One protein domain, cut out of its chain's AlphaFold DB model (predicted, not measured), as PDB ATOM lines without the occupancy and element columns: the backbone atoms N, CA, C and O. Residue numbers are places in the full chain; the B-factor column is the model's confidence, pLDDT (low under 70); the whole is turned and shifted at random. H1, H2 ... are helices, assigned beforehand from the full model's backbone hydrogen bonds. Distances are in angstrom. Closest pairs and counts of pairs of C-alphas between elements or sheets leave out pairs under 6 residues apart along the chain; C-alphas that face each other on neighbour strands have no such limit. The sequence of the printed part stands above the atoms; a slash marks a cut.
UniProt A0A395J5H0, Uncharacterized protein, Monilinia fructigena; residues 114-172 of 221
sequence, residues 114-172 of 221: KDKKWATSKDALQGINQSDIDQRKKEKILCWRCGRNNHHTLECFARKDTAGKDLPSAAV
ATOM      1  N   LYS A 114       2.786 -71.746 104.972       63.22
ATOM      2  CA  LYS A 114       2.740 -72.387 103.658       63.22
ATOM      3  C   LYS A 114       1.342 -72.438 103.025       63.22
ATOM      4  O   LYS A 114       1.273 -72.481 101.804       63.22
ATOM      5  N   ASP A 115       0.259 -72.340 103.801       68.50
ATOM      6  CA  ASP A 115      -1.110 -72.546 103.280       68.50
ATOM      7  C   ASP A 115      -1.928 -71.247 103.119       68.50
ATOM      8  O   ASP A 115      -3.074 -71.253 102.660       68.50
ATOM      9  N   LYS A 116      -1.339 -70.092 103.458       77.94
ATOM     10  CA  LYS A 116      -2.012 -68.787 103.391       77.94
ATOM     11  C   LYS A 116      -2.009 -68.253 101.961       77.94
ATOM     12  O   LYS A 116      -0.975 -67.845 101.440       77.94
ATOM     13  N   LYS A 117      -3.190 -68.184 101.344       83.81
ATOM     14  CA  LYS A 117      -3.379 -67.555 100.027       83.81
ATOM     15  C   LYS A 117      -3.332 -66.028 100.099       83.81
ATOM     16  O   LYS A 117      -2.968 -65.376  99.125       83.81
ATOM     17  N   TRP A 118      -3.711 -65.469 101.242       83.12
ATOM     18  CA  TRP A 118      -3.846 -64.029 101.436       83.12
ATOM     19  C   TRP A 118      -2.845 -63.525 102.466       83.12
ATOM     20  O   TRP A 118      -2.706 -64.105 103.544       83.12
ATOM     21  N   ALA A 119      -2.178 -62.416 102.145       82.06
ATOM     22  CA  ALA A 119      -1.199 -61.798 103.036       82.06
ATOM     23  C   ALA A 119      -1.867 -61.151 104.261       82.06
ATOM     24  O   ALA A 119      -1.317 -61.179 105.360       82.06
ATOM     25  N   THR A 120      -3.066 -60.585 104.088       84.38
ATOM     26  CA  THR A 120      -3.840 -59.974 105.176       84.38
ATOM     27  C   THR A 120      -5.334 -60.246 105.015       84.38
ATOM     28  O   THR A 120      -5.833 -60.434 103.907       84.38
ATOM     29  N   SER A 121      -6.081 -60.214 106.122       82.44
ATOM     30  CA  SER A 121      -7.545 -60.354 106.082       82.44
ATOM     31  C   SER A 121      -8.219 -59.201 105.334       82.44
ATOM     32  O   SER A 121      -9.289 -59.390 104.770       82.44
ATOM     33  N   LYS A 122      -7.599 -58.014 105.313       83.19
ATOM     34  CA  LYS A 122      -8.113 -56.848 104.584       83.19
ATOM     35  C   LYS A 122      -8.061 -57.067 103.070       83.19
ATOM     36  O   LYS A 122      -9.039 -56.778 102.396       83.19
ATOM     37  N   ASP A 123      -6.958 -57.623 102.578       83.75
ATOM     38  CA  ASP A 123      -6.780 -58.001 101.170       83.75
ATOM     39  C   ASP A 123      -7.794 -59.083 100.758       83.75
ATOM     40  O   ASP A 123      -8.489 -58.954  99.758       83.75
ATOM     41  N   ALA A 124      -7.991 -60.091 101.614       83.81
ATOM     42  CA  ALA A 124      -8.973 -61.154 101.392       83.81
ATOM     43  C   ALA A 124     -10.420 -60.642 101.256       83.81
ATOM     44  O   ALA A 124     -11.209 -61.195 100.494       83.81
ATOM     45  N   LEU A 125     -10.786 -59.606 102.006       84.19
ATOM     46  CA  LEU A 125     -12.158 -59.096 102.072       84.19
ATOM     47  C   LEU A 125     -12.408 -57.895 101.153       84.19
ATOM     48  O   LEU A 125     -13.522 -57.374 101.119       84.19
ATOM     49  N   GLN A 126     -11.396 -57.446 100.411       82.12
ATOM     50  CA  GLN A 126     -11.527 -56.316  99.501       82.12
ATOM     51  C   GLN A 126     -12.561 -56.643  98.418       82.12
ATOM     52  O   GLN A 126     -12.417 -57.640  97.730       82.12
ATOM     53  N   GLY A 127     -13.604 -55.822  98.265       77.00
ATOM     54  CA  GLY A 127     -14.653 -56.024  97.252       77.00
ATOM     55  C   GLY A 127     -15.829 -56.914  97.677       77.00
ATOM     56  O   GLY A 127     -16.710 -57.175  96.864       77.00
ATOM     57  N   ILE A 128     -15.877 -57.362  98.935       83.19
ATOM     58  CA  ILE A 128     -17.028 -58.082  99.500       83.19
ATOM     59  C   ILE A 128     -17.914 -57.091 100.258       83.19
ATOM     60  O   ILE A 128     -17.409 -56.189 100.927       83.19
ATOM     61  N   ASN A 129     -19.238 -57.258 100.175       86.38
ATOM     62  CA  ASN A 129     -20.169 -56.406 100.912       86.38
ATOM     63  C   ASN A 129     -19.945 -56.542 102.419       86.38
ATOM     64  O   ASN A 129     -19.951 -57.644 102.973       86.38
ATOM     65  N   GLN A 130     -19.810 -55.401 103.089       85.06
ATOM     66  CA  GLN A 130     -19.586 -55.346 104.530       85.06
ATOM     67  C   GLN A 130     -20.752 -55.978 105.315       85.06
ATOM     68  O   GLN A 130     -20.516 -56.680 106.294       85.06
ATOM     69  N   SER A 131     -21.990 -55.839 104.820       85.38
ATOM     70  CA  SER A 131     -23.183 -56.498 105.373       85.38
ATOM     71  C   SER A 131     -23.056 -58.023 105.405       85.38
ATOM     72  O   SER A 131     -23.348 -58.646 106.424       85.38
ATOM     73  N   ASP A 132     -22.559 -58.618 104.316       85.62
ATOM     74  CA  ASP A 132     -22.401 -60.069 104.181       85.62
ATOM     75  C   ASP A 132     -21.311 -60.574 105.148       85.62
ATOM     76  O   ASP A 132     -21.433 -61.647 105.742       85.62
ATOM     77  N   ILE A 133     -20.254 -59.781 105.352       86.62
ATOM     78  CA  ILE A 133     -19.177 -60.075 106.307       86.62
ATOM     79  C   ILE A 133     -19.698 -60.031 107.745       86.62
ATOM     80  O   ILE A 133     -19.409 -60.933 108.534       86.62
ATOM     81  N   ASP A 134     -20.446 -58.992 108.107       88.12
ATOM     82  CA  ASP A 134     -20.923 -58.819 109.477       88.12
ATOM     83  C   ASP A 134     -22.013 -59.837 109.834       88.12
ATOM     84  O   ASP A 134     -22.018 -60.359 110.953       88.12
ATOM     85  N   GLN A 135     -22.838 -60.244 108.864       88.19
ATOM     86  CA  GLN A 135     -23.730 -61.390 109.022       88.19
ATOM     87  C   GLN A 135     -22.947 -62.681 109.308       88.19
ATOM     88  O   GLN A 135     -23.236 -63.372 110.284       88.19
ATOM     89  N   ARG A 136     -21.889 -62.975 108.541       88.56
ATOM     90  CA  ARG A 136     -21.053 -64.173 108.761       88.56
ATOM     91  C   ARG A 136     -20.340 -64.166 110.104       88.56
ATOM     92  O   ARG A 136     -20.191 -65.220 110.721       88.56
ATOM     93  N   LYS A 137     -19.907 -62.995 110.577       87.88
ATOM     94  CA  LYS A 137     -19.343 -62.845 111.927       87.88
ATOM     95  C   LYS A 137     -20.384 -63.159 112.997       87.88
ATOM     96  O   LYS A 137     -20.067 -63.868 113.950       87.88
ATOM     97  N   LYS A 138     -21.622 -62.676 112.831       91.62
ATOM     98  CA  LYS A 138     -22.738 -62.956 113.747       91.62
ATOM     99  C   LYS A 138     -23.093 -64.445 113.771       91.62
ATOM    100  O   LYS A 138     -23.303 -65.005 114.843       91.62
ATOM    101  N   GLU A 139     -23.083 -65.088 112.609       88.19
ATOM    102  CA  GLU A 139     -23.329 -66.526 112.436       88.19
ATOM    103  C   GLU A 139     -22.121 -67.404 112.811       88.19
ATOM    104  O   GLU A 139     -22.201 -68.628 112.748       88.19
ATOM    105  N   LYS A 140     -21.004 -66.798 113.244       88.56
ATOM    106  CA  LYS A 140     -19.754 -67.481 113.622       88.56
ATOM    107  C   LYS A 140     -19.213 -68.404 112.522       88.56
ATOM    108  O   LYS A 140     -18.632 -69.452 112.802       88.56
ATOM    109  N   ILE A 141     -19.370 -67.989 111.267       87.88
ATOM    110  CA  ILE A 141     -18.833 -68.697 110.106       87.88
ATOM    111  C   ILE A 141     -17.307 -68.529 110.058       87.88
ATOM    112  O   ILE A 141     -16.790 -67.424 110.247       87.88
ATOM    113  N   LEU A 142     -16.580 -69.617 109.777       87.94
ATOM    114  CA  LEU A 142     -15.106 -69.637 109.807       87.94
ATOM    115  C   LEU A 142     -14.461 -68.845 108.658       87.94
ATOM    116  O   LEU A 142     -13.436 -68.190 108.855       87.94
ATOM    117  N   CYS A 143     -15.057 -68.871 107.462       90.25
ATOM    118  CA  CYS A 143     -14.602 -68.076 106.324       90.25
ATOM    119  C   CYS A 143     -15.559 -66.917 106.039       90.25
ATOM    120  O   CYS A 143     -16.620 -67.097 105.438       90.25
ATOM    121  N   TRP A 144     -15.141 -65.693 106.356       89.62
ATOM    122  CA  TRP A 144     -15.924 -64.494 106.033       89.62
ATOM    123  C   TRP A 144     -15.918 -64.171 104.538       89.62
ATOM    124  O   TRP A 144     -16.794 -63.464 104.054       89.62
ATOM    125  N   ARG A 145     -14.968 -64.736 103.786       88.38
ATOM    126  CA  ARG A 145     -14.817 -64.500 102.349       88.38
ATOM    127  C   ARG A 145     -15.846 -65.245 101.509       88.38
ATOM    128  O   ARG A 145     -16.477 -64.653 100.649       88.38
ATOM    129  N   CYS A 146     -16.017 -66.540 101.768       89.31
ATOM    130  CA  CYS A 146     -16.874 -67.399 100.951       89.31
ATOM    131  C   CYS A 146     -18.067 -68.007 101.693       89.31
ATOM    132  O   CYS A 146     -18.744 -68.858 101.124       89.31
ATOM    133  N   GLY A 147     -18.265 -67.654 102.967       87.69
ATOM    134  CA  GLY A 147     -19.412 -68.103 103.753       87.69
ATOM    135  C   GLY A 147     -19.367 -69.575 104.179       87.69
ATOM    136  O   GLY A 147     -20.369 -70.092 104.657       87.69
ATOM    137  N   ARG A 148     -18.238 -70.281 104.000       88.12
ATOM    138  CA  ARG A 148     -18.106 -71.720 104.308       88.12
ATOM    139  C   ARG A 148     -17.332 -71.970 105.604       88.12
ATOM    140  O   ARG A 148     -16.395 -71.249 105.928       88.12
ATOM    141  N   ASN A 149     -17.651 -73.077 106.275       88.81
ATOM    142  CA  ASN A 149     -17.044 -73.484 107.552       88.81
ATOM    143  C   ASN A 149     -15.891 -74.491 107.417       88.81
ATOM    144  O   ASN A 149     -15.595 -75.227 108.347       88.81
ATOM    145  N   ASN A 150     -15.260 -74.585 106.247       86.19
ATOM    146  CA  ASN A 150     -14.226 -75.597 106.003       86.19
ATOM    147  C   ASN A 150     -12.790 -75.053 106.128       86.19
ATOM    148  O   ASN A 150     -11.861 -75.842 106.208       86.19
ATOM    149  N   HIS A 151     -12.601 -73.732 106.128       89.38
ATOM    150  CA  HIS A 151     -11.285 -73.085 106.174       89.38
ATOM    151  C   HIS A 151     -11.402 -71.661 106.732       89.38
ATOM    152  O   HIS A 151     -12.503 -71.109 106.799       89.38
ATOM    153  N   HIS A 152     -10.273 -71.046 107.089       90.00
ATOM    154  CA  HIS A 152     -10.233 -69.651 107.532       90.00
ATOM    155  C   HIS A 152     -10.134 -68.670 106.348       90.00
ATOM    156  O   HIS A 152      -9.660 -69.015 105.268       90.00
ATOM    157  N   THR A 153     -10.525 -67.407 106.542       89.31
ATOM    158  CA  THR A 153     -10.499 -66.345 105.508       89.31
ATOM    159  C   THR A 153      -9.166 -66.245 104.744       89.31
ATOM    160  O   THR A 153      -9.171 -66.062 103.527       89.31
ATOM    161  N   LEU A 154      -8.031 -66.426 105.430       88.25
ATOM    162  CA  LEU A 154      -6.682 -66.334 104.844       88.25
ATOM    163  C   LEU A 154      -6.306 -67.520 103.940       88.25
ATOM    164  O   LEU A 154      -5.444 -67.392 103.072       88.25
ATOM    165  N   GLU A 155      -6.970 -68.654 104.121       87.38
ATOM    166  CA  GLU A 155      -6.743 -69.911 103.393       87.38
ATOM    167  C   GLU A 155      -7.848 -70.147 102.364       87.38
ATOM    168  O   GLU A 155      -8.035 -71.241 101.847       87.38
ATOM    169  N   CYS A 156      -8.654 -69.127 102.075       88.50
ATOM    170  CA  CYS A 156      -9.763 -69.296 101.165       88.50
ATOM    171  C   CYS A 156      -9.266 -69.347  99.709       88.50
ATOM    172  O   CYS A 156      -8.679 -68.395  99.185       88.50
ATOM    173  N   PHE A 157      -9.560 -70.452  99.022       87.12
ATOM    174  CA  PHE A 157      -9.290 -70.649  97.589       87.12
ATOM    175  C   PHE A 157     -10.552 -70.522  96.721       87.12
ATOM    176  O   PHE A 157     -10.476 -70.659  95.501       87.12
ATOM    177  N   ALA A 158     -11.709 -70.253  97.333       85.31
ATOM    178  CA  ALA A 158     -12.975 -70.165  96.620       85.31
ATOM    179  C   ALA A 158     -12.987 -68.989  95.632       85.31
ATOM    180  O   ALA A 158     -12.525 -67.890  95.953       85.31
ATOM    181  N   ARG A 159     -13.543 -69.245  94.441       85.25
ATOM    182  CA  ARG A 159     -13.827 -68.236  93.405       85.25
ATOM    183  C   ARG A 159     -15.221 -67.633  93.548       85.25
ATOM    184  O   ARG A 159     -15.435 -66.502  93.144       85.25
ATOM    185  N   LYS A 160     -16.147 -68.390  94.141       86.75
ATOM    186  CA  LYS A 160     -17.534 -67.986  94.353       86.75
ATOM    187  C   LYS A 160     -17.949 -68.158  95.801       86.75
ATOM    188  O   LYS A 160     -17.533 -69.100  96.496       86.75
ATOM    189  N   ASP A 161     -18.794 -67.242  96.221       86.06
ATOM    190  CA  ASP A 161     -19.448 -67.250  97.514       86.06
ATOM    191  C   ASP A 161     -20.582 -68.293  97.587       86.06
ATOM    192  O   ASP A 161     -20.938 -68.893  96.570       86.06
ATOM    193  N   THR A 162     -21.161 -68.533  98.768       84.00
ATOM    194  CA  THR A 162     -22.357 -69.395  98.912       84.00
ATOM    195  C   THR A 162     -23.567 -68.857  98.148       84.00
ATOM    196  O   THR A 162     -24.374 -69.645  97.667       84.00
ATOM    197  N   ALA A 163     -23.650 -67.538  97.962       76.12
ATOM    198  CA  ALA A 163     -24.677 -66.875  97.157       76.12
ATOM    199  C   ALA A 163     -24.377 -66.871  95.642       76.12
ATOM    200  O   ALA A 163     -25.088 -66.229  94.877       76.12
ATOM    201  N   GLY A 164     -23.293 -67.516  95.193       75.94
ATOM    202  CA  GLY A 164     -22.910 -67.560  93.777       75.94
ATOM    203  C   GLY A 164     -22.249 -66.286  93.236       75.94
ATOM    204  O   GLY A 164     -21.857 -66.278  92.072       75.94
ATOM    205  N   LYS A 165     -22.068 -65.249  94.068       78.50
ATOM    206  CA  LYS A 165     -21.333 -64.022  93.718       78.50
ATOM    207  C   LYS A 165     -19.850 -64.336  93.482       78.50
ATOM    208  O   LYS A 165     -19.244 -65.074  94.269       78.50
ATOM    209  N   ASP A 166     -19.273 -63.773  92.423       77.62
ATOM    210  CA  ASP A 166     -17.841 -63.888  92.148       77.62
ATOM    211  C   ASP A 166     -17.031 -63.107  93.188       77.62
ATOM    212  O   ASP A 166     -17.304 -61.945  93.488       77.62
ATOM    213  N   LEU A 167     -16.045 -63.783  93.776       78.31
ATOM    214  CA  LEU A 167     -15.141 -63.215  94.765       78.31
ATOM    215  C   LEU A 167     -13.850 -62.773  94.075       78.31
ATOM    216  O   LEU A 167     -13.353 -63.485  93.197       78.31
ATOM    217  N   PRO A 168     -13.241 -61.662  94.515       70.50
ATOM    218  CA  PRO A 168     -11.960 -61.249  93.978       70.50
ATOM    219  C   PRO A 168     -10.916 -62.341  94.226       70.50
ATOM    220  O   PRO A 168     -10.798 -62.916  95.319       70.50
ATOM    221  N   SER A 169     -10.188 -62.666  93.160       68.25
ATOM    222  CA  SER A 169      -9.016 -63.527  93.232       68.25
ATOM    223  C   SER A 169      -7.865 -62.724  93.821       68.25
ATOM    224  O   SER A 169      -7.689 -61.562  93.460       68.25
ATOM    225  N   ALA A 170      -7.076 -63.353  94.696       64.75
ATOM    226  CA  ALA A 170      -5.885 -62.737  95.273       64.75
ATOM    227  C   ALA A 170      -5.041 -62.115  94.164       64.75
ATOM    228  O   ALA A 170      -4.808 -62.765  93.137       64.75
ATOM    229  N   ALA A 171      -4.633 -60.860  94.368       58.22
ATOM    230  CA  ALA A 171      -3.780 -60.138  93.445       58.22
ATOM    231  C   ALA A 171      -2.440 -60.872  93.368       58.22
ATOM    232  O   ALA A 171      -1.528 -60.665  94.169       58.22
ATOM    233  N   VAL A 172      -2.329 -61.782  92.405       54.69
ATOM    234  CA  VAL A 172      -1.048 -62.344  92.014       54.69
ATOM    235  C   VAL A 172      -0.244 -61.144  91.533       54.69
ATOM    236  O   VAL A 172      -0.604 -60.518  90.537       54.69
TER     237      VAL A 172
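AT A GLANCE: This is residues 114 to 172 of the 221 residues of an uncharacterized protein of Monilinia fructigena (UniProt A0A395J5H0). Little regular structure: a small body made mostly of loops, with two short helices, H1 and H2, along one side and the long looped stretch of residues 139 to 172 filling the middle and the other side. The printed part has 59 residues with two named helices, H1 then H2, and no named strand; its class is all helix, though the helices hold only 14 residues. The whole is compact, with a radius of gyration of the C-alphas of 10.4 A and spans of 28 by 19 by 18 A.

HOW THE PARTS SIT: H2, residues 130 to 138, and H1, residues 121 to 125, are only just apart, their closest C-alphas 8.3 A from each other. A tight link of 4 residues joins them. In both helices every O i to N i+4 pair is within hydrogen-bond range.

IN THESE COORDINATES: H2 measures 12.4 A, from C-alpha 130 at (-19.586, -55.346, 104.530) to C-alpha 138 at (-22.738, -62.956, 113.747). H1 measures 6.2 A and begins with C-alpha 121 at (-7.545, -60.354, 106.082).

THE WHOLE: The two C-alphas farthest apart, those of Lys 138 and Val 172, are 30.7 A apart. The printed part has no cut. Its mean pLDDT is 82.8; residues 114 to 115 and 169 to 172 are under 70.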